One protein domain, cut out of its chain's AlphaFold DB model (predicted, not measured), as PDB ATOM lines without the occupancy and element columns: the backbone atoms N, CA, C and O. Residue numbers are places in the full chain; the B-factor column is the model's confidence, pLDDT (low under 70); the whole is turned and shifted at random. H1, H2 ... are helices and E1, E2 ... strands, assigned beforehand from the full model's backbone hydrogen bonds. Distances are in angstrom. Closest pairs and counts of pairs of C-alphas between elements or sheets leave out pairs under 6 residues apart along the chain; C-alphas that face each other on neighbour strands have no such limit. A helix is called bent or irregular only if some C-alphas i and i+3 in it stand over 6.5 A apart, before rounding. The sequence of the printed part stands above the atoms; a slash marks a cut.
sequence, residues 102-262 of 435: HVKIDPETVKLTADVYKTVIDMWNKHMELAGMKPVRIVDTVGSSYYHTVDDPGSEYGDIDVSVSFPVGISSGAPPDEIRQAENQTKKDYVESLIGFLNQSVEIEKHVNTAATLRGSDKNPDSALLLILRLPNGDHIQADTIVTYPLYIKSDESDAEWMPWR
ATOM      1  N   HIS A 102     -30.158   4.525  16.063       78.44
ATOM      2  CA  HIS A 102     -30.626   4.098  14.745       78.44
ATOM      3  C   HIS A 102     -31.255   5.240  13.938       78.44
ATOM      4  O   HIS A 102     -31.427   5.093  12.731       78.44
ATOM      5  N   VAL A 103     -31.573   6.357  14.596       85.12
ATOM      6  CA  VAL A 103     -32.210   7.513  13.971       85.12
ATOM      7  C   VAL A 103     -31.147   8.311  13.228       85.12
ATOM      8  O   VAL A 103     -30.146   8.723  13.815       85.12
ATOM      9  N   LYS A 104     -31.353   8.513  11.925       88.94
ATOM     10  CA  LYS A 104     -30.538   9.443  11.143       88.94
ATOM     11  C   LYS A 104     -30.943  10.862  11.530       88.94
ATOM     12  O   LYS A 104     -32.125  11.177  11.518       88.94
ATOM     13  N   ILE A 105     -29.977  11.714  11.855       91.38
ATOM     14  CA  ILE A 105     -30.258  13.117  12.168       91.38
ATOM     15  C   ILE A 105     -30.120  13.923  10.881       91.38
ATOM     16  O   ILE A 105     -29.019  14.299  10.500       91.38
ATOM     17  N   ASP A 106     -31.229  14.158  10.195       93.94
ATOM     18  CA  ASP A 106     -31.310  14.930   8.951       93.94
ATOM     19  C   ASP A 106     -32.193  16.185   9.133       93.94
ATOM     20  O   ASP A 106     -32.735  16.400  10.224       93.94
ATOM     21  N   PRO A 107     -32.323  17.064   8.118       95.69
ATOM     22  CA  PRO A 107     -33.128  18.278   8.241       95.69
ATOM     23  C   PRO A 107     -34.568  18.074   8.728       95.69
ATOM     24  O   PRO A 107     -35.067  18.856   9.541       95.69
ATOM     25  N   GLU A 108     -35.232  17.017   8.257       94.88
ATOM     26  CA  GLU A 108     -36.606  16.694   8.649       94.88
ATOM     27  C   GLU A 108     -36.670  16.275  10.121       94.88
ATOM     28  O   GLU A 108     -37.509  16.772  10.878       94.88
ATOM     29  N   THR A 109     -35.726  15.440  10.553       95.06
ATOM     30  CA  THR A 109     -35.605  15.000  11.946       95.06
ATOM     31  C   THR A 109     -35.345  16.177  12.881       95.06
ATOM     32  O   THR A 109     -35.975  16.261  13.938       95.06
ATOM     33  N   VAL A 110     -34.478  17.125  12.504       96.00
ATOM     34  CA  VAL A 110     -34.222  18.340  13.303       96.00
ATOM     35  C   VAL A 110     -35.499  19.169  13.455       96.00
ATOM     36  O   VAL A 110     -35.829  19.575  14.570       96.00
ATOM     37  N   LYS A 111     -36.264  19.351  12.373       95.31
ATOM     38  CA  LYS A 111     -37.532  20.092  12.403       95.31
ATOM     39  C   LYS A 111     -38.572  19.432  13.313       95.31
ATOM     40  O   LYS A 111     -39.129  20.097  14.185       95.31
ATOM     41  N   LEU A 112     -38.790  18.122  13.168       95.62
ATOM     42  CA  LEU A 112     -39.697  17.362  14.040       95.62
ATOM     43  C   LEU A 112     -39.259  17.433  15.507       95.62
ATOM     44  O   LEU A 112     -40.087  17.572  16.408       95.62
ATOM     45  N   THR A 113     -37.949  17.364  15.746       96.62
ATOM     46  CA  THR A 113     -37.375  17.486  17.087       96.62
ATOM     47  C   THR A 113     -37.657  18.861  17.678       96.62
ATOM     48  O   THR A 113     -38.095  18.932  18.822       96.62
ATOM     49  N   ALA A 114     -37.468  19.942  16.916       96.25
ATOM     50  CA  ALA A 114     -37.734  21.305  17.368       96.25
ATOM     51  C   ALA A 114     -39.211  21.514  17.752       96.25
ATOM     52  O   ALA A 114     -39.492  22.103  18.799       96.25
ATOM     53  N   ASP A 115     -40.150  20.968  16.973       96.06
ATOM     54  CA  ASP A 115     -41.590  21.046  17.260       96.06
ATOM     55  C   ASP A 115     -41.963  20.317  18.567       96.06
ATOM     56  O   ASP A 115     -42.685  20.853  19.424       96.06
ATOM     57  N   VAL A 116     -41.435  19.104  18.767       97.75
ATOM     58  CA  VAL A 116     -41.644  18.340  20.009       97.75
ATOM     59  C   VAL A 116     -40.966  19.034  21.190       97.75
ATOM     60  O   VAL A 116     -41.582  19.184  22.246       97.75
ATOM     61  N   TYR A 117     -39.731  19.505  21.018       98.31
ATOM     62  CA  TYR A 117     -38.974  20.209  22.050       98.31
ATOM     63  C   TYR A 117     -39.718  21.466  22.516       98.31
ATOM     64  O   TYR A 117     -39.870  21.685  23.719       98.31
ATOM     65  N   LYS A 118     -40.273  22.252  21.584       98.12
ATOM     66  CA  LYS A 118     -41.113  23.412  21.905       98.12
ATOM     67  C   LYS A 118     -42.315  23.029  22.763       98.12
ATOM     68  O   LYS A 118     -42.559  23.667  23.782       98.12
ATOM     69  N   THR A 119     -43.008  21.951  22.405       97.62
ATOM     70  CA  THR A 119     -44.142  21.440  23.192       97.62
ATOM     71  C   THR A 119     -43.717  21.088  24.621       97.62
ATOM     72  O   THR A 119     -44.401  21.447  25.580       97.62
ATOM     73  N   VAL A 120     -42.560  20.437  24.786       98.00
ATOM     74  CA  VAL A 120     -42.001  20.092  26.103       98.00
ATOM     75  C   VAL A 120     -41.694  21.343  26.927       98.00
ATOM     76  O   VAL A 120     -42.064  21.395  28.102       98.00
ATOM     77  N   ILE A 121     -41.069  22.361  26.328       98.31
ATOM     78  CA  ILE A 121     -40.774  23.631  27.008       98.31
ATOM     79  C   ILE A 121     -42.055  24.375  27.387       98.31
ATOM     80  O   ILE A 121     -42.151  24.861  28.511       98.31
ATOM     81  N   ASP A 122     -43.064  24.415  26.518       97.94
ATOM     82  CA  ASP A 122     -44.349  25.058  26.818       97.94
ATOM     83  C   ASP A 122     -45.057  24.378  28.003       97.94
ATOM     84  O   ASP A 122     -45.618  25.047  28.876       97.94
ATOM     85  N   MET A 123     -45.005  23.044  28.084       97.50
ATOM     86  CA  MET A 123     -45.550  22.295  29.222       97.50
ATOM     87  C   MET A 123     -44.746  22.525  30.508       97.50
ATOM     88  O   MET A 123     -45.339  22.691  31.577       97.50
ATOM     89  N   TRP A 124     -43.416  22.568  30.419       97.81
ATOM     90  CA  TRP A 124     -42.563  22.850  31.572       97.81
ATOM     91  C   TRP A 124     -42.754  24.286  32.079       97.81
ATOM     92  O   TRP A 124     -42.874  24.498  33.284       97.81
ATOM     93  N   ASN A 125     -42.892  25.264  31.182       98.19
ATOM     94  CA  ASN A 125     -43.197  26.653  31.525       98.19
ATOM     95  C   ASN A 125     -44.517  26.785  32.292       98.19
ATOM     96  O   ASN A 125     -44.552  27.471  33.310       98.19
ATOM     97  N   LYS A 126     -45.572  26.068  31.884       95.94
ATOM     98  CA  LYS A 126     -46.837  26.022  32.643       95.94
ATOM     99  C   LYS A 126     -46.653  25.431  34.041       95.94
ATOM    100  O   LYS A 126     -47.235  25.924  35.001       95.94
ATOM    101  N   HIS A 127     -45.842  24.380  34.174       93.75
ATOM    102  CA  HIS A 127     -45.517  23.807  35.483       93.75
ATOM    103  C   HIS A 127     -44.755  24.805  36.371       93.75
ATOM    104  O   HIS A 127     -45.066  24.943  37.551       93.75
ATOM    105  N   MET A 128     -43.794  25.528  35.797       95.19
ATOM    106  CA  MET A 128     -43.014  26.556  36.488       95.19
ATOM    107  C   MET A 128     -43.857  27.751  36.930       95.19
ATOM    108  O   MET A 128     -43.680  28.229  38.048       95.19
ATOM    109  N   GLU A 129     -44.805  28.193  36.105       94.69
ATOM    110  CA  GLU A 129     -45.720  29.286  36.441       94.69
ATOM    111  C   GLU A 129     -46.552  28.961  37.693       94.69
ATOM    112  O   GLU A 129     -46.664  29.790  38.596       94.69
ATOM    113  N   LEU A 130     -47.039  27.719  37.818       91.12
ATOM    114  CA  LEU A 130     -47.742  27.245  39.021       91.12
ATOM    115  C   LEU A 130     -46.852  27.247  40.276       91.12
ATOM    116  O   LEU A 130     -47.363  27.360  41.389       91.12
ATOM    117  N   ALA A 131     -45.534  27.134  40.102       90.69
ATOM    118  CA  ALA A 131     -44.538  27.221  41.167       90.69
ATOM    119  C   ALA A 131     -44.021  28.657  41.406       90.69
ATOM    120  O   ALA A 131     -43.119  28.853  42.220       90.69
ATOM    121  N   GLY A 132     -44.564  29.664  40.708       94.88
ATOM    122  CA  GLY A 132     -44.133  31.062  40.811       94.88
ATOM    123  C   GLY A 132     -42.779  31.359  40.153       94.88
ATOM    124  O   GLY A 132     -42.178  32.397  40.434       94.88
ATOM    125  N   MET A 133     -42.279  30.466  39.295       96.06
ATOM    126  CA  MET A 133     -41.035  30.652  38.547       96.06
ATOM    127  C   MET A 133     -41.305  31.336  37.203       96.06
ATOM    128  O   MET A 133     -42.333  31.110  36.563       96.06
ATOM    129  N   LYS A 134     -40.358  32.159  36.739       96.12
ATOM    130  CA  LYS A 134     -40.434  32.775  35.407       96.12
ATOM    131  C   LYS A 134     -40.231  31.710  34.312       96.12
ATOM    132  O   LYS A 134     -39.424  30.798  34.514       96.12
ATOM    133  N   PRO A 135     -40.894  31.822  33.151       97.12
ATOM    134  CA  PRO A 135     -40.711  30.868  32.065       97.12
ATOM    135  C   PRO A 135     -39.296  30.945  31.473       97.12
ATOM    136  O   PRO A 135     -38.691  32.018  31.415       97.12
ATOM    137  N   VAL A 136     -38.786  29.810  30.996       97.56
ATOM    138  CA  VAL A 136     -37.602  29.760  30.127       97.56
ATOM    139  C   VAL A 136     -37.993  30.062  28.684       97.56
ATOM    140  O   VAL A 136     -39.146  29.878  28.280       97.56
ATOM    141  N   ARG A 137     -37.019  30.484  27.878       96.06
ATOM    142  CA  ARG A 137     -37.231  30.812  26.464       96.06
ATOM    143  C   ARG A 137     -36.308  29.994  25.571       96.06
ATOM    144  O   ARG A 137     -35.095  30.059  25.736       96.06
ATOM    145  N   ILE A 138     -36.868  29.283  24.593       96.50
ATOM    146  CA  ILE A 138     -36.069  28.715  23.498       96.50
ATOM    147  C   ILE A 138     -35.468  29.872  22.704       96.50
ATOM    148  O   ILE A 138     -36.186  30.792  22.312       96.50
ATOM    149  N   VAL A 139     -34.155  29.829  22.507       94.00
ATOM    150  CA  VAL A 139     -33.433  30.814  21.704       94.00
ATOM    151  C   VAL A 139     -33.417  30.353  20.256       94.00
ATOM    152  O   VAL A 139     -34.046  30.999  19.427       94.00
ATOM    153  N   ASP A 140     -32.749  29.232  19.980       91.38
ATOM    154  CA  ASP A 140     -32.733  28.575  18.669       91.38
ATOM    155  C   ASP A 140     -32.081  27.180  18.766       91.38
ATOM    156  O   ASP A 140     -31.509  26.832  19.810       91.38
ATOM    157  N   THR A 141     -32.112  26.400  17.685       92.81
ATOM    158  CA  THR A 141     -31.153  25.302  17.497       92.81
ATOM    159  C   THR A 141     -29.753  25.869  17.262       92.81
ATOM    160  O   THR A 141     -29.574  26.917  16.648       92.81
ATOM    161  N   VAL A 142     -28.729  25.203  17.790       92.81
ATOM    162  CA  VAL A 142     -27.328  25.622  17.650       92.81
ATOM    163  C   VAL A 142     -26.463  24.458  17.157       92.81
ATOM    164  O   VAL A 142     -26.963  23.387  16.794       92.81
ATOM    165  N   GLY A 143     -25.151  24.680  17.053       91.94
ATOM    166  CA  GLY A 143     -24.242  23.695  16.476       91.94
ATOM    167  C   GLY A 143     -24.478  23.519  14.975       91.94
ATOM    168  O   GLY A 143     -24.975  24.418  14.296       91.94
ATOM    169  N   SER A 144     -24.114  22.357  14.428       91.19
ATOM    170  CA  SER A 144     -24.318  22.087  12.996       91.19
ATOM    171  C   SER A 144     -25.794  22.002  12.607       91.19
ATOM    172  O   SER A 144     -26.127  22.291  11.464       91.19
ATOM    173  N   SER A 145     -26.676  21.646  13.550       92.75
ATOM    174  CA  SER A 145     -28.118  21.505  13.302       92.75
ATOM    175  C   SER A 145     -28.828  22.835  13.009       92.75
ATOM    176  O   SER A 145     -29.934  22.836  12.470       92.75
ATOM    177  N   TYR A 146     -28.183  23.974  13.283       94.06
ATOM    178  CA  TYR A 146     -28.688  25.301  12.918       94.06
ATOM    179  C   TYR A 146     -29.014  25.412  11.415       94.06
ATOM    180  O   TYR A 146     -30.037  25.976  11.035       94.06
ATOM    181  N   TYR A 147     -28.202  24.791  10.553       94.44
ATOM    182  CA  TYR A 147     -28.337  24.885   9.094       94.44
ATOM    183  C   TYR A 147     -29.443  24.006   8.489       94.44
ATOM    184  O   TYR A 147     -29.639  24.025   7.276       94.44
ATOM    185  N   HIS A 148     -30.231  23.293   9.298       94.38
ATOM    186  CA  HIS A 148     -31.272  22.373   8.818       94.38
ATOM    187  C   HIS A 148     -32.325  22.979   7.882       94.38
ATOM    188  O   HIS A 148     -32.983  22.245   7.159       94.38
ATOM    189  N   THR A 149     -32.509  24.297   7.872       93.19
ATOM    190  CA  THR A 149     -33.458  24.954   6.958       93.19
ATOM    191  C   THR A 149     -32.886  25.239   5.569       93.19
ATOM    192  O   THR A 149     -33.660  25.507   4.650       93.19
ATOM    193  N   VAL A 150     -31.559  25.199   5.411       92.94
ATOM    194  CA  VAL A 150     -30.847  25.550   4.169       92.94
ATOM    195  C   VAL A 150     -30.003  24.409   3.608       92.94
ATOM    196  O   VAL A 150     -29.704  24.413   2.417       92.94
ATOM    197  N   ASP A 151     -29.620  23.446   4.446       92.88
ATOM    198  CA  ASP A 151     -28.871  22.260   4.040       92.88
ATOM    199  C   ASP A 151     -29.738  21.291   3.223       92.88
ATOM    200  O   ASP A 151     -30.955  21.190   3.406       92.88
ATOM    201  N   ASP A 152     -29.085  20.523   2.349       91.75
ATOM    202  CA  ASP A 152     -29.749  19.502   1.541       91.75
ATOM    203  C   ASP A 152     -30.474  18.462   2.419       91.75
ATOM    204  O   ASP A 152     -29.932  18.044   3.446       91.75
ATOM    205  N   PRO A 153     -31.633  17.919   1.991       90.44
ATOM    206  CA  PRO A 153     -32.348  16.870   2.733       90.44
ATOM    207  C   PRO A 153     -31.507  15.616   3.025       90.44
ATOM    208  O   PRO A 153     -31.801  14.855   3.942       90.44
ATOM    209  N   GLY A 154     -30.456  15.380   2.233       87.06
ATOM    210  CA  GLY A 154     -29.526  14.267   2.415       87.06
ATOM    211  C   GLY A 154     -28.521  14.455   3.556       87.06
ATOM    212  O   GLY A 154     -27.948  13.450   3.991       87.06
ATOM    213  N   SER A 155     -28.326  15.688   4.035       89.56
ATOM    214  CA  SER A 155     -27.354  16.050   5.070       89.56
ATOM    215  C   SER A 155     -27.572  15.284   6.373       89.56
ATOM    216  O   SER A 155     -28.687  14.885   6.707       89.56
ATOM    217  N   GLU A 156     -26.481  15.060   7.107       88.62
ATOM    218  CA  GLU A 156     -26.488  14.320   8.367       88.62
ATOM    219  C   GLU A 156     -25.739  15.097   9.459       88.62
ATOM    220  O   GLU A 156     -24.586  15.505   9.285       88.62
ATOM    221  N   TYR A 157     -26.404  15.284  10.597       88.38
ATOM    222  CA  TYR A 157     -25.896  15.955  11.790       88.38
ATOM    223  C   TYR A 157     -25.443  14.931  12.838       88.38
ATOM    224  O   TYR A 157     -25.849  13.773  12.819       88.38
ATOM    225  N   GLY A 158     -24.564  15.349  13.754       80.56
ATOM    226  CA  GLY A 158     -24.098  14.470  14.838       80.56
ATOM    227  C   GLY A 158     -25.041  14.436  16.041       80.56
ATOM    228  O   GLY A 158     -25.218  13.398  16.671       80.56
ATOM    229  N   ASP A 159     -25.630  15.582  16.348       86.94
ATOM    230  CA  ASP A 159     -26.442  15.871  17.521       86.94
ATOM    231  C   ASP A 159     -27.417  17.019  17.217       86.94
ATOM    232  O   ASP A 159     -27.325  17.693  16.186       86.94
ATOM    233  N   ILE A 160     -28.385  17.203  18.117       94.12
ATOM    234  CA  ILE A 160     -29.325  18.323  18.100       94.12
ATOM    235  C   ILE A 160     -29.127  19.100  19.396       94.12
ATOM    236  O   ILE A 160     -29.558  18.656  20.459       94.12
ATOM    237  N   ASP A 161     -28.493  20.262  19.290       94.56
ATOM    238  CA  ASP A 161     -28.328  21.201  20.394       94.56
ATOM    239  C   ASP A 161     -29.415  22.277  20.324       94.56
ATOM    240  O   ASP A 161     -29.584  22.940  19.297       94.56
ATOM    241  N   VAL A 162     -30.134  22.495  21.422       96.56
ATOM    242  CA  VAL A 162     -31.154  23.544  21.543       96.56
ATOM    243  C   VAL A 162     -30.742  24.521  22.631       96.56
ATOM    244  O   VAL A 162     -30.626  24.160  23.803       96.56
ATOM    245  N   SER A 163     -30.531  25.778  22.254       95.88
ATOM    246  CA  SER A 163     -30.190  26.843  23.191       95.88
ATOM    247  C   SER A 163     -31.438  27.344  23.912       95.88
ATOM    248  O   SER A 163     -32.424  27.731  23.280       95.88
ATOM    249  N   VAL A 164     -31.404  27.350  25.246       97.50
ATOM    250  CA  VAL A 164     -32.528  27.761  26.098       97.50
ATOM    251  C   VAL A 164     -32.057  28.777  27.130       97.50
ATOM    252  O   VAL A 164     -31.127  28.536  27.897       97.50
ATOM    253  N   SER A 165     -32.720  29.927  27.150       96.75
ATOM    254  CA  SER A 165     -32.455  31.024  28.069       96.75
ATOM    255  C   SER A 165     -33.191  30.828  29.384       96.75
ATOM    256  O   SER A 165     -34.425  30.765  29.405       96.75
ATOM    257  N   PHE A 166     -32.434  30.750  30.476       96.94
ATOM    258  CA  PHE A 166     -32.977  30.719  31.828       96.94
ATOM    259  C   PHE A 166     -33.000  32.144  32.388       96.94
ATOM    260  O   PHE A 166     -31.969  32.822  32.354       96.94
ATOM    261  N   PRO A 167     -34.141  32.628  32.900       94.75
ATOM    262  CA  PRO A 167     -34.227  33.975  33.440       94.75
ATOM    263  C   PRO A 167     -33.416  34.065  34.737       94.75
ATOM    264  O   PRO A 167     -33.558  33.232  35.629       94.75
ATOM    265  N   VAL A 168     -32.580  35.095  34.852       92.62
ATOM    266  CA  VAL A 168     -31.730  35.331  36.024       92.62
ATOM    267  C   VAL A 168     -32.112  36.662  36.664       92.62
ATOM    268  O   VAL A 168     -32.274  37.669  35.986       92.62
ATOM    269  N   GLY A 169     -32.292  36.676  37.983       85.38
ATOM    270  CA  GLY A 169     -32.697  37.868  38.734       85.38
ATOM    271  C   GLY A 169     -31.541  38.811  39.075       85.38
ATOM    272  O   GLY A 169     -31.488  39.283  40.208       85.38
ATOM    273  N   ILE A 170     -30.595  39.040  38.158       85.69
ATOM    274  CA  ILE A 170     -29.421  39.891  38.401       85.69
ATOM    275  C   ILE A 170     -29.283  40.981  37.340       85.69
ATOM    276  O   ILE A 170     -29.545  40.755  36.162       85.69
ATOM    277  N   SER A 171     -28.866  42.174  37.770       81.06
ATOM    278  CA  SER A 171     -28.623  43.307  36.877       81.06
ATOM    279  C   SER A 171     -27.399  43.070  35.993       81.06
ATOM    280  O   SER A 171     -26.382  42.553  36.455       81.06
ATOM    281  N   SER A 172     -27.456  43.546  34.747       78.38
ATOM    282  CA  SER A 172     -26.330  43.521  33.806       78.38
ATOM    283  C   SER A 172     -25.117  44.339  34.262       78.38
ATOM    284  O   SER A 172     -24.037  44.158  33.712       78.38
ATOM    285  N   GLY A 173     -25.295  45.253  35.222       83.06
ATOM    286  CA  GLY A 173     -24.215  46.053  35.813       83.06
ATOM    287  C   GLY A 173     -23.574  45.430  37.058       83.06
ATOM    288  O   GLY A 173     -22.698  46.052  37.654       83.06
ATOM    289  N   ALA A 174     -24.022  44.248  37.492       89.44
ATOM    290  CA  ALA A 174     -23.414  43.561  38.627       89.44
ATOM    291  C   ALA A 174     -21.994  43.059  38.283       89.44
ATOM    292  O   ALA A 174     -21.700  42.788  37.116       89.44
ATOM    293  N   PRO A 175     -21.108  42.889  39.281       90.25
ATOM    294  CA  PRO A 175     -19.792  42.297  39.061       90.25
ATOM    295  C   PRO A 175     -19.884  40.918  38.375       90.25
ATOM    296  O   PRO A 175     -20.737  40.109  38.755       90.25
ATOM    297  N   PRO A 176     -18.989  40.578  37.422       89.88
ATOM    298  CA  PRO A 176     -19.047  39.303  36.697       89.88
ATOM    299  C   PRO A 176     -19.029  38.054  37.593       89.88
ATOM    300  O   PRO A 176     -19.647  37.039  37.264       89.88
ATOM    301  N   ASP A 177     -18.358  38.118  38.746       88.75
ATOM    302  CA  ASP A 177     -18.357  37.032  39.730       88.75
ATOM    303  C   ASP A 177     -19.737  36.815  40.375       88.75
ATOM    304  O   ASP A 177     -20.143  35.668  40.579       88.75
ATOM    305  N   GLU A 178     -20.482  37.889  40.652       92.38
ATOM    306  CA  GLU A 178     -21.847  37.818  41.188       92.38
ATOM    307  C   GLU A 178     -22.825  37.302  40.130       92.38
ATOM    308  O   GLU A 178     -23.612  36.396  40.414       92.38
ATOM    309  N   ILE A 179     -22.708  37.793  38.890       92.62
ATOM    310  CA  ILE A 179     -23.468  37.292  37.731       92.62
ATOM    311  C   ILE A 179     -23.282  35.781  37.599       92.62
ATOM    312  O   ILE A 179     -24.254  35.022  37.582       92.62
ATOM    313  N   ARG A 180     -22.031  35.314  37.604       90.88
ATOM    314  CA  ARG A 180     -21.713  33.888  37.499       90.88
ATOM    315  C   ARG A 180     -22.313  33.068  38.642       90.88
ATOM    316  O   ARG A 180     -22.729  31.928  38.424       90.88
ATOM    317  N   GLN A 181     -22.316  33.586  39.867       92.50
ATOM    318  CA  GLN A 181     -22.920  32.889  41.005       92.50
ATOM    319  C   GLN A 181     -24.441  32.783  40.851       92.50
ATOM    320  O   GLN A 181     -24.981  31.684  41.005       92.50
ATOM    321  N   ALA A 182     -25.105  33.879  40.477       95.50
ATOM    322  CA  ALA A 182     -26.547  33.921  40.253       95.50
ATOM    323  C   ALA A 182     -26.985  32.977  39.122       95.50
ATOM    324  O   ALA A 182     -27.940  32.218  39.280       95.50
ATOM    325  N   GLU A 183     -26.250  32.951  38.011       95.44
ATOM    326  CA  GLU A 183     -26.486  32.029  36.897       95.44
ATOM    327  C   GLU A 183     -26.342  30.562  37.313       95.44
ATOM    328  O   GLU A 183     -27.201  29.737  37.010       95.44
ATOM    329  N   ASN A 184     -25.277  30.218  38.046       95.00
ATOM    330  CA  ASN A 184     -25.072  28.847  38.512       95.00
ATOM    331  C   ASN A 184     -26.172  28.394  39.476       95.00
ATOM    332  O   ASN A 184     -26.535  27.219  39.458       95.00
ATOM    333  N   GLN A 185     -26.675  29.296  40.321       96.38
ATOM    334  CA  GLN A 185     -27.804  28.990  41.195       96.38
ATOM    335  C   GLN A 185     -29.091  28.822  40.385       96.38
ATOM    336  O   GLN A 185     -29.735  27.785  40.492       96.38
ATOM    337  N   THR A 186     -29.377  29.760  39.481       97.12
ATOM    338  CA  THR A 186     -30.525  29.701  38.564       97.12
ATOM    339  C   THR A 186     -30.541  28.383  37.794       97.12
ATOM    340  O   THR A 186     -31.551  27.688  37.769       97.12
ATOM    341  N   LYS A 187     -29.411  27.963  37.216       97.56
ATOM    342  CA  LYS A 187     -29.329  26.681  36.510       97.56
ATOM    343  C   LYS A 187     -29.730  25.506  37.399       97.56
ATOM    344  O   LYS A 187     -30.460  24.640  36.928       97.56
ATOM    345  N   LYS A 188     -29.274  25.464  38.653       97.19
ATOM    346  CA  LYS A 188     -29.649  24.391  39.586       97.19
ATOM    347  C   LYS A 188     -31.150  24.394  39.844       97.19
ATOM    348  O   LYS A 188     -31.772  23.354  39.667       97.19
ATOM    349  N   ASP A 189     -31.717  25.553  40.164       96.75
ATOM    350  CA  ASP A 189     -33.140  25.687  40.493       96.75
ATOM    351  C   ASP A 189     -34.028  25.242  39.317       96.75
ATOM    352  O   ASP A 189     -34.987  24.485  39.484       96.75
ATOM    353  N   TYR A 190     -33.670  25.639  38.093       98.19
ATOM    354  CA  TYR A 190     -34.392  25.235  36.885       98.19
ATOM    355  C   TYR A 190     -34.177  23.755  36.541       98.19
ATOM    356  O   TYR A 190     -35.130  23.069  36.182       98.19
ATOM    357  N   VAL A 191     -32.970  23.205  36.693       98.06
ATOM    358  CA  VAL A 191     -32.739  21.762  36.488       98.06
ATOM    359  C   VAL A 191     -33.528  20.926  37.503       98.06
ATOM    360  O   VAL A 191     -34.110  19.906  37.133       98.06
ATOM    361  N   GLU A 192     -33.607  21.361  38.760       96.56
ATOM    362  CA  GLU A 192     -34.436  20.719  39.785       96.56
ATOM    363  C   GLU A 192     -35.928  20.786  39.429       96.56
ATOM    364  O   GLU A 192     -36.620  19.767  39.513       96.56
ATOM    365  N   SER A 193     -36.405  21.936  38.943       96.88
ATOM    366  CA  SER A 193     -37.775  22.099  38.439       96.88
ATOM    367  C   SER A 193     -38.076  21.175  37.255       96.88
ATOM    368  O   SER A 193     -39.100  20.490  37.252       96.88
ATOM    369  N   LEU A 194     -37.163  21.070  36.282       98.00
ATOM    370  CA  LEU A 194     -37.297  20.159  35.142       98.00
ATOM    371  C   LEU A 194     -37.399  18.701  35.608       98.00
ATOM    372  O   LEU A 194     -38.261  17.955  35.145       98.00
ATOM    373  N   ILE A 195     -36.553  18.286  36.552       96.12
ATOM    374  CA  ILE A 195     -36.607  16.937  37.130       96.12
ATOM    375  C   ILE A 195     -37.948  16.708  37.843       96.12
ATOM    376  O   ILE A 195     -38.541  15.637  37.692       96.12
ATOM    377  N   GLY A 196     -38.441  17.686  38.607       92.19
ATOM    378  CA  GLY A 196     -39.752  17.624  39.259       92.19
ATOM    379  C   GLY A 196     -40.888  17.446  38.251       92.19
ATOM    380  O   GLY A 196     -41.670  16.499  38.362       92.19
ATOM    381  N   PHE A 197     -40.911  18.289  37.220       95.69
ATOM    382  CA  PHE A 197     -41.866  18.239  36.116       95.69
ATOM    383  C   PHE A 197     -41.883  16.870  35.419       95.69
ATOM    384  O   PHE A 197     -42.946  16.258  35.276       95.69
ATOM    385  N   LEU A 198     -40.709  16.349  35.048       93.88
ATOM    386  CA  LEU A 198     -40.572  15.055  34.372       93.88
ATOM    387  C   LEU A 198     -41.005  13.869  35.248       93.88
ATOM    388  O   LEU A 198     -41.449  12.860  34.714       93.88
ATOM    389  N   ASN A 199     -40.897  13.970  36.576       88.25
ATOM    390  CA  ASN A 199     -41.338  12.911  37.494       88.25
ATOM    391  C   ASN A 199     -42.850  12.927  37.777       88.25
ATOM    392  O   ASN A 199     -43.389  11.917  38.230       88.25
ATOM    393  N   GLN A 200     -43.526  14.063  37.586       80.69
ATOM    394  CA  GLN A 200     -44.917  14.259  38.022       80.69
ATOM    395  C   GLN A 200     -45.928  14.256  36.871       80.69
ATOM    396  O   GLN A 200     -47.106  13.969  37.092       80.69
ATOM    397  N   SER A 201     -45.500  14.574  35.650       76.06
ATOM    398  CA  SER A 201     -46.408  14.713  34.513       76.06
ATOM    399  C   SER A 201     -46.594  13.389  33.774       76.06
ATOM    400  O   SER A 201     -45.694  12.910  33.100       76.06
ATOM    401  N   VAL A 202     -47.789  12.794  33.840       80.75
ATOM    402  CA  VAL A 202     -48.131  11.639  32.982       80.75
ATOM    403  C   VAL A 202     -48.302  12.075  31.523       80.75
ATOM    404  O   VAL A 202     -48.068  11.301  30.601       80.75
ATOM    405  N   GLU A 203     -48.694  13.328  31.289       87.19
ATOM    406  CA  GLU A 203     -48.901  13.849  29.940       87.19
ATOM    407  C   GLU A 203     -47.584  13.998  29.169       87.19
ATOM    408  O   GLU A 203     -47.549  13.721  27.969       87.19
ATOM    409  N   ILE A 204     -46.489  14.356  29.852       91.81
ATOM    410  CA  ILE A 204     -45.188  14.548  29.199       91.81
ATOM    411  C   ILE A 204     -44.618  13.252  28.618       91.81
ATOM    412  O   ILE A 204     -43.852  13.306  27.660       91.81
ATOM    413  N   GLU A 205     -45.039  12.082  29.116       89.06
ATOM    414  CA  GLU A 205     -44.626  10.771  28.586       89.06
ATOM    415  C   GLU A 205     -45.033  10.550  27.126       89.06
ATOM    416  O   GLU A 205     -44.477   9.680  26.459       89.06
ATOM    417  N   LYS A 206     -45.970  11.347  26.597       91.50
ATOM    418  CA  LYS A 206     -46.304  11.347  25.166       91.50
ATOM    419  C   LYS A 206     -45.192  11.949  24.305       91.50
ATOM    420  O   LYS A 206     -45.056  11.566  23.150       91.50
ATOM    421  N   HIS A 207     -44.396  12.857  24.868       96.38
ATOM    422  CA  HIS A 207     -43.389  13.651  24.157       96.38
ATOM    423  C   HIS A 207     -41.956  13.346  24.600       96.38
ATOM    424  O   HIS A 207     -41.016  13.590  23.850       96.38
ATOM    425  N   VAL A 208     -41.767  12.800  25.801       95.75
ATOM    426  CA  VAL A 208     -40.457  12.519  26.394       95.75
ATOM    427  C   VAL A 208     -40.452  11.103  26.945       95.75
ATOM    428  O   VAL A 208     -41.388  10.678  27.614       95.75
ATOM    429  N   ASN A 209     -39.379  10.358  26.712       93.94
ATOM    430  CA  ASN A 209     -39.095   9.150  27.473       93.94
ATOM    431  C   ASN A 209     -38.467   9.568  28.812       93.94
ATOM    432  O   ASN A 209     -37.249   9.778  28.893       93.94
ATOM    433  N   THR A 210     -39.288   9.754  29.852       90.06
ATOM    434  CA  THR A 210     -38.811  10.335  31.121       90.06
ATOM    435  C   THR A 210     -37.817   9.410  31.818       90.06
ATOM    436  O   THR A 210     -36.804   9.876  32.328       90.06
ATOM    437  N   ALA A 211     -38.020   8.090  31.751       86.31
ATOM    438  CA  ALA A 211     -37.112   7.110  32.340       86.31
ATOM    439  C   ALA A 211     -35.704   7.177  31.723       86.31
ATOM    440  O   ALA A 211     -34.702   7.162  32.445       86.31
ATOM    441  N   ALA A 212     -35.611   7.285  30.394       87.12
ATOM    442  CA  ALA A 212     -34.336   7.450  29.703       87.12
ATOM    443  C   ALA A 212     -33.718   8.833  29.977       87.12
ATOM    444  O   ALA A 212     -32.518   8.930  30.253       87.12
ATOM    445  N   THR A 213     -34.541   9.883  29.990       92.12
ATOM    446  CA  THR A 213     -34.134  11.272  30.264       92.12
ATOM    447  C   THR A 213     -33.664  11.482  31.703       92.12
ATOM    448  O   THR A 213     -32.729  12.234  31.940       92.12
ATOM    449  N   LEU A 214     -34.228  10.791  32.690       89.44
ATOM    450  CA  LEU A 214     -33.833  10.902  34.099       89.44
ATOM    451  C   LEU A 214     -32.703   9.933  34.474       89.44
ATOM    452  O   LEU A 214     -32.215   9.926  35.605       89.44
ATOM    453  N   ARG A 215     -32.220   9.113  33.533       84.94
ATOM    454  CA  ARG A 215     -31.125   8.176  33.796       84.94
ATOM    455  C   ARG A 215     -29.855   8.926  34.213       84.94
ATOM    456  O   ARG A 215     -29.232   9.605  33.402       84.94
ATOM    457  N   GLY A 216     -29.432   8.736  35.463       78.50
ATOM    458  CA  GLY A 216     -28.211   9.331  36.017       78.50
ATOM    459  C   GLY A 216     -28.378  10.740  36.594       78.50
ATOM    460  O   GLY A 216     -27.385  11.295  37.071       78.50
ATOM    461  N   SER A 217     -29.594  11.303  36.597       82.62
ATOM    462  CA  SER A 217     -29.862  12.619  37.197       82.62
ATOM    463  C   SER A 217     -29.699  12.627  38.719       82.62
ATOM    464  O   SER A 217     -29.377  13.659  39.294       82.62
ATOM    465  N   ASP A 218     -29.794  11.460  39.361       76.19
ATOM    466  CA  ASP A 218     -29.497  11.248  40.783       76.19
ATOM    467  C   ASP A 218     -28.034  11.544  41.152       76.19
ATOM    468  O   ASP A 218     -27.731  11.870  42.298       76.19
ATOM    469  N   LYS A 219     -27.117  11.407  40.188       78.94
ATOM    470  CA  LYS A 219     -25.679  11.662  40.366       78.94
ATOM    471  C   LYS A 219     -25.218  12.947  39.705       78.94
ATOM    472  O   LYS A 219     -24.282  13.576  40.186       78.94
ATOM    473  N   ASN A 220     -25.823  13.279  38.572       86.56
ATOM    474  CA  ASN A 220     -25.549  14.486  37.817       86.56
ATOM    475  C   ASN A 220     -26.881  15.074  37.326       86.56
ATOM    476  O   ASN A 220     -27.340  14.671  36.247       86.56
ATOM    477  N   PRO A 221     -27.500  15.992  38.092       89.88
ATOM    478  CA  PRO A 221     -28.783  16.600  37.746       89.88
ATOM    479  C   PRO A 221     -28.804  17.188  36.334       89.88
ATOM    480  O   PRO A 221     -29.756  16.946  35.597       89.88
ATOM    481  N   ASP A 222     -27.704  17.818  35.902       91.31
ATOM    482  CA  ASP A 222     -27.545  18.386  34.556       91.31
ATOM    483  C   ASP A 222     -27.762  17.366  33.439       91.31
ATOM    484  O   ASP A 222     -28.104  17.739  32.325       91.31
ATOM    485  N   SER A 223     -27.605  16.067  33.706       90.06
ATOM    486  CA  SER A 223     -27.915  15.063  32.693       90.06
ATOM    487  C   SER A 223     -29.377  15.143  32.241       90.06
ATOM    488  O   SER A 223     -29.651  14.755  31.110       90.06
ATOM    489  N   ALA A 224     -30.308  15.633  33.068       94.19
ATOM    490  CA  ALA A 224     -31.713  15.826  32.699       94.19
ATOM    491  C   ALA A 224     -31.913  16.833  31.550       94.19
ATOM    492  O   ALA A 224     -32.952  16.799  30.905       94.19
ATOM    493  N   LEU A 225     -30.909  17.666  31.256       96.94
ATOM    494  CA  LEU A 225     -30.883  18.568  30.100       96.94
ATOM    495  C   LEU A 225     -30.686  17.832  28.761       96.94
ATOM    496  O   LEU A 225     -30.898  18.426  27.710       96.94
ATOM    497  N   LEU A 226     -30.300  16.554  28.795       95.75
ATOM    498  CA  LEU A 226     -30.201  15.672  27.628       95.75
ATOM    499  C   LEU A 226     -31.545  14.944  27.455       95.75
ATOM    500  O   LEU A 226     -31.741  13.843  27.988       95.75
ATOM    501  N   LEU A 227     -32.497  15.595  26.789       97.19
ATOM    502  CA  LEU A 227     -33.871  15.107  26.658       97.19
ATOM    503  C   LEU A 227     -33.945  13.974  25.635       97.19
ATOM    504  O   LEU A 227     -33.458  14.114  24.519       97.19
ATOM    505  N   ILE A 228     -34.597  12.865  25.994       96.56
ATOM    506  CA  ILE A 228     -34.934  11.790  25.054       96.56
ATOM    507  C   ILE A 228     -36.371  12.003  24.590       96.56
ATOM    508  O   ILE A 228     -37.318  11.600  25.271       96.56
ATOM    509  N   LEU A 229     -36.529  12.667  23.452       97.50
ATOM    510  CA  LEU A 229     -37.818  13.027  22.876       97.50
ATOM    511  C   LEU A 229     -38.436  11.850  22.119       97.50
ATOM    512  O   LEU A 229     -37.725  11.006  21.576       97.50
ATOM    513  N   ARG A 230     -39.768  11.798  22.104       96.06
ATOM    514  CA  ARG A 230     -40.581  10.878  21.303       96.06
ATOM    515  C   ARG A 230     -41.088  11.632  20.085       96.06
ATOM    516  O   ARG A 230     -41.844  12.593  20.232       96.06
ATOM    517  N   LEU A 231     -40.667  11.204  18.906       94.62
ATOM    518  CA  LEU A 231     -41.095  11.805  17.653       94.62
ATOM    519  C   LEU A 231     -42.447  11.222  17.200       94.62
ATOM    520  O   LEU A 231     -42.793  10.097  17.574       94.62
ATOM    521  N   PRO A 232     -43.234  11.954  16.384       90.94
ATOM    522  CA  PRO A 232     -44.545  11.488  15.914       90.94
ATOM    523  C   PRO A 232     -44.502  10.185  15.106       90.94
ATOM    524  O   PRO A 232     -45.482   9.447  15.070       90.94
ATOM    525  N   ASN A 233     -43.365   9.896  14.472       86.75
ATOM    526  CA  ASN A 233     -43.123   8.667  13.719       86.75
ATOM    527  C   ASN A 233     -42.824   7.447  14.619       86.75
ATOM    528  O   ASN A 233     -42.690   6.338  14.107       86.75
ATOM    529  N   GLY A 234     -42.753   7.630  15.942       87.00
ATOM    530  CA  GLY A 234     -42.464   6.583  16.923       87.00
ATOM    531  C   GLY A 234     -40.993   6.483  17.333       87.00
ATOM    532  O   GLY A 234     -40.700   5.785  18.306       87.00
ATOM    533  N   ASP A 235     -40.096   7.199  16.651       90.75
ATOM    534  CA  ASP A 235     -38.667   7.199  16.957       90.75
ATOM    535  C   ASP A 235     -38.350   7.970  18.245       90.75
ATOM    536  O   ASP A 235     -39.112   8.822  18.721       90.75
ATOM    537  N   HIS A 236     -37.167   7.696  18.795       92.62
ATOM    538  CA  HIS A 236     -36.601   8.439  19.915       92.62
ATOM    539  C   HIS A 236     -35.345   9.178  19.492       92.62
ATOM    540  O   HIS A 236     -34.422   8.579  18.942       92.62
ATOM    541  N   ILE A 237     -35.254  10.450  19.856       95.06
ATOM    542  CA  ILE A 237     -34.092  11.287  19.554       95.06
ATOM    543  C   ILE A 237     -33.584  11.973  20.820       95.06
ATOM    544  O   ILE A 237     -34.365  12.278  21.722       95.06
ATOM    545  N   GLN A 238     -32.270  12.180  20.916       94.75
ATOM    546  CA  GLN A 238     -31.691  12.996  21.980       94.75
ATOM    547  C   GLN A 238     -31.591  14.447  21.501       94.75
ATOM    548  O   GLN A 238     -31.051  14.686  20.424       94.75
ATOM    549  N   ALA A 239     -32.079  15.381  22.313       96.75
ATOM    550  CA  ALA A 239     -31.864  16.813  22.144       96.75
ATOM    551  C   ALA A 239     -31.180  17.384  23.393       96.75
ATOM    552  O   ALA A 239     -31.660  17.200  24.518       96.75
ATOM    553  N   ASP A 240     -30.066  18.077  23.188       96.25
ATOM    554  CA  ASP A 240     -29.216  18.602  24.248       96.25
ATOM    555  C   ASP A 240     -29.598  20.053  24.543       96.25
ATOM    556  O   ASP A 240     -29.571  20.925  23.678       96.25
ATOM    557  N   THR A 241     -29.979  20.326  25.788       97.31
ATOM    558  CA  THR A 241     -30.346  21.680  26.216       97.31
ATOM    559  C   THR A 241     -29.089  22.467  26.568       97.31
ATOM    560  O   THR A 241     -28.480  22.254  27.623       97.31
ATOM    561  N   ILE A 242     -28.719  23.414  25.711       95.38
ATOM    562  CA  ILE A 242     -27.616  24.345  25.939       95.38
ATOM    563  C   ILE A 242     -28.144  25.551  26.714       95.38
ATOM    564  O   ILE A 242     -28.817  26.428  26.178       95.38
ATOM    565  N   VAL A 243     -27.854  25.589  28.014       96.38
ATOM    566  CA  VAL A 243     -28.329  26.667  28.889       96.38
ATOM    567  C   VAL A 243     -27.588  27.970  28.585       96.38
ATOM    568  O   VAL A 243     -26.358  28.019  28.587       96.38
ATOM    569  N   THR A 244     -28.351  29.041  28.394       95.38
ATOM    570  CA  THR A 244     -27.875  30.423  28.298       95.38
ATOM    571  C   THR A 244     -28.715  31.345  29.190       95.38
ATOM    572  O   THR A 244     -29.624  30.891  29.883       95.38
ATOM    573  N   TYR A 245     -28.421  32.644  29.186       94.94
ATOM    574  CA  TYR A 245     -29.061  33.647  30.039       94.94
ATOM    575  C   TYR A 245     -29.354  34.925  29.240       94.94
ATOM    576  O   TYR A 245     -28.657  35.181  28.253       94.94
ATOM    577  N   PRO A 246     -30.348  35.737  29.653       93.38
ATOM    578  CA  PRO A 246     -30.733  36.978  28.975       93.38
ATOM    579  C   PRO A 246     -29.563  37.911  28.644       93.38
ATOM    580  O   PRO A 246     -29.542  38.518  27.582       93.38
ATOM    581  N   LEU A 247     -28.536  37.957  29.498       92.12
ATOM    582  CA  LEU A 247     -27.366  38.816  29.310       92.12
ATOM    583  C   LEU A 247     -26.573  38.541  28.021       92.12
ATOM    584  O   LEU A 247     -25.940  39.469  27.512       92.12
ATOM    585  N   TYR A 248     -26.617  37.318  27.482       92.88
ATOM    586  CA  TYR A 248     -25.789  36.880  26.343       92.88
ATOM    587  C   TYR A 248     -26.569  36.684  25.041       92.88
ATOM    588  O   TYR A 248     -26.017  36.167  24.064       92.88
ATOM    589  N   ILE A 249     -27.848  37.055  25.030       91.38
ATOM    590  CA  ILE A 249     -28.749  36.895  23.891       91.38
ATOM    591  C   ILE A 249     -29.609  38.137  23.717       91.38
ATOM    592  O   ILE A 249     -29.841  38.883  24.668       91.38
ATOM    593  N   LYS A 250     -30.159  38.299  22.512       88.00
ATOM    594  CA  LYS A 250     -31.046  39.415  22.232       88.00
ATOM    595  C   LYS A 250     -32.335  39.232  23.024       88.00
ATOM    596  O   LYS A 250     -33.030  38.218  22.872       88.00
ATOM    597  N   SER A 251     -32.616  40.175  23.906       82.12
ATOM    598  CA  SER A 251     -33.752  40.174  24.825       82.12
ATOM    599  C   SER A 251     -34.101  41.602  25.235       82.12
ATOM    600  O   SER A 251     -33.362  42.532  24.929       82.12
ATOM    601  N   ASP A 252     -35.191  41.768  25.981       77.44
ATOM    602  CA  ASP A 252     -35.580  43.072  26.533       77.44
ATOM    603  C   ASP A 252     -34.524  43.646  27.505       77.44
ATOM    604  O   ASP A 252     -34.517  44.841  27.781       77.44
ATOM    605  N   GLU A 253     -33.618  42.802  28.016       75.19
ATOM    606  CA  GLU A 253     -32.575  43.159  28.987       75.19
ATOM    607  C   GLU A 253     -31.182  43.336  28.349       75.19
ATOM    608  O   GLU A 253     -30.252  43.810  29.007       75.19
ATOM    609  N   SER A 254     -30.988  42.916  27.094       80.56
ATOM    610  CA  SER A 254     -29.669  42.905  26.454       80.56
ATOM    611  C   SER A 254     -29.771  42.865  24.931       80.56
ATOM    612  O   SER A 254     -30.439  42.002  24.365       80.56
ATOM    613  N   ASP A 255     -28.996  43.718  24.264       81.75
ATOM    614  CA  ASP A 255     -28.761  43.656  22.814       81.75
ATOM    615  C   ASP A 255     -27.615  42.700  22.431       81.75
ATOM    616  O   ASP A 255     -27.183  42.659  21.279       81.75
ATOM    617  N   ALA A 256     -27.082  41.932  23.389       86.44
ATOM    618  CA  ALA A 256     -26.011  40.982  23.114       86.44
ATOM    619  C   ALA A 256     -26.485  39.877  22.164       86.44
ATOM    620  O   ALA A 256     -27.587  39.370  22.288       86.44
ATOM    621  N   GLU A 257     -25.624  39.421  21.263       87.75
ATOM    622  CA  GLU A 257     -25.923  38.269  20.404       87.75
ATOM    623  C   GLU A 257     -24.882  37.150  20.582       87.75
ATOM    624  O   GLU A 257     -24.659  36.340  19.691       87.75
ATOM    625  N   TRP A 258     -24.202  37.107  21.729       94.06
ATOM    626  CA  TRP A 258     -23.038  36.246  21.932       94.06
ATOM    627  C   TRP A 258     -23.329  34.760  21.730       94.06
ATOM    628  O   TRP A 258     -22.701  34.096  20.905       94.06
ATOM    629  N   MET A 259     -24.267  34.228  22.513       91.44
ATOM    630  CA  MET A 259     -24.403  32.785  22.686       91.44
ATOM    631  C   MET A 259     -24.834  32.023  21.428       91.44
ATOM    632  O   MET A 259     -24.185  31.025  21.121       91.44
ATOM    633  N   PRO A 260     -25.853  32.457  20.665       88.00
ATOM    634  CA  PRO A 260     -26.268  31.753  19.453       88.00
ATOM    635  C   PRO A 260     -25.130  31.687  18.436       88.00
ATOM    636  O   PRO A 260     -24.730  30.611  18.001       88.00
ATOM    637  N   TRP A 261     -24.522  32.835  18.137       92.56
ATOM    638  CA  TRP A 261     -23.530  32.945  17.071       92.56
ATOM    639  C   TRP A 261     -22.180  32.333  17.432       92.56
ATOM    640  O   TRP A 261     -21.483  31.819  16.561       92.56
ATOM    641  N   ARG A 262     -21.813  32.306  18.717       93.25
ATOM    642  CA  ARG A 262     -20.604  31.611  19.174       93.25
ATOM    643  C   ARG A 262     -20.712  30.087  19.032       93.25
ATOM    644  O   ARG A 262     -19.680  29.418  18.925       93.25
TER     645      ARG A 262
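This is residues 102 to 262 of the 435 residues of an uncharacterized protein of Candidatus Pacearchaeota archaeon (UniProt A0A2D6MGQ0). A strongly twisted sheet of four strands curls round one long helix, H1, and a second long helix, H3, meets H1 near the last residues of both as an L. Short helices H4, H5 and H6 gather by the edge strand E3, H2 grazes the sheet by E1 and E2, and H7 lies over E2. The printed part has 161 residues with seven named helices and four named strands, in the order H1 E1 H2 E2 H3 H4 H5 H6 E3 E4 H7; the mixed sheet runs E1 E2 E4 E3, with E2 and E4 parallel and the other neighbours antiparallel. The class is mixed, helices and strands; the whole is compact, with a radius of gyration of the C-alphas of 16.0 A and spans of 46 by 37 by 27 A.

Find C-alpha 107 at (-33.128, 18.278, 8.241); from there H1 runs through residues 107 to 130, 35.2 A. Next come E1, residues 137 to 142, 14.2 A, and H2, residues 143 to 149, 13.3 A. H2 is irregular: its C-alphas 146 and 149 are 7.6 A apart. E2 is residues 161 to 165, 13.1 A. At C-alpha 176, (-19.047, 39.303, 36.697), begins H3, residues 176 to 200, 36.0 A. Then look for H4, residues 203 to 206, 6.0 A; H5, residues 210 to 213, 4.8 A; and H6, residues 221 to 225, 8.2 A. E3, residues 226 to 230, spans 13.1 A, and E4, residues 236 to 244, 25.1 A. H7, residues 258 to 262, 5.9 A, ends at C-alpha 262, (-20.604, 31.611, 19.174).

Start at the sheet, where E1 and E2 are antiparallel at 152 degrees, with N 139 and O 163 within hydrogen-bond range at 2.8 A. E2 and E4 are parallel at 39 degrees; look at N 162 and O 240, 2.8 A. E3 and E4 form a hairpin at 140 degrees, with N 229 and O 237 at 2.8 A. The pairing is staggered: E4 pairs with E3 over residues 236 to 240 and with E2 over residues 240 to 244. H1 and the sheet make two layers, a helix on one face of a sheet; the closest C-alphas of H1 and E3 are those of Val 116 and Leu 229, 7.1 A. With residues 124 to 128 alone H1 touches H3, about perpendicular at 87 degrees, closest at the C-alphas of Trp 124 and Phe 197, 6.5 A. With residues 107 to 111 alone H1 touches H2, closest at the C-alphas of Pro 107 and His 148, 4.5 A. H3 touches H6 at the C-alphas of Val 191 and Asp 222, 6.5 A. H6 stands at the sheet's level, and H4 only grazes the sheet. The closest C-alphas of H5 and E3 are those of Thr 213 and Leu 227, 5.3 A. H7 lies over E2 at a height of 9.5 A over the sheet, and is apart from H1. Every O i to N i+4 pair is within hydrogen-bond range in H1, H3 and H7; H2 has 0 of 3, with 3 of 4 O i to N i+3 pairs, H6 has 0 of 1, with 2 of 2, and H4 and H5 are too short for an O i to N i+4 pair.

The two C-alphas farthest apart are those of Pro 175 and Asn 233, 48.1 A. The printed part has no cut. The links H2 to E2 and E4 to H7 are long; the latter is residues 245 to 257. The mean pLDDT of the printed part is 92.0, and no printed residue is under 70.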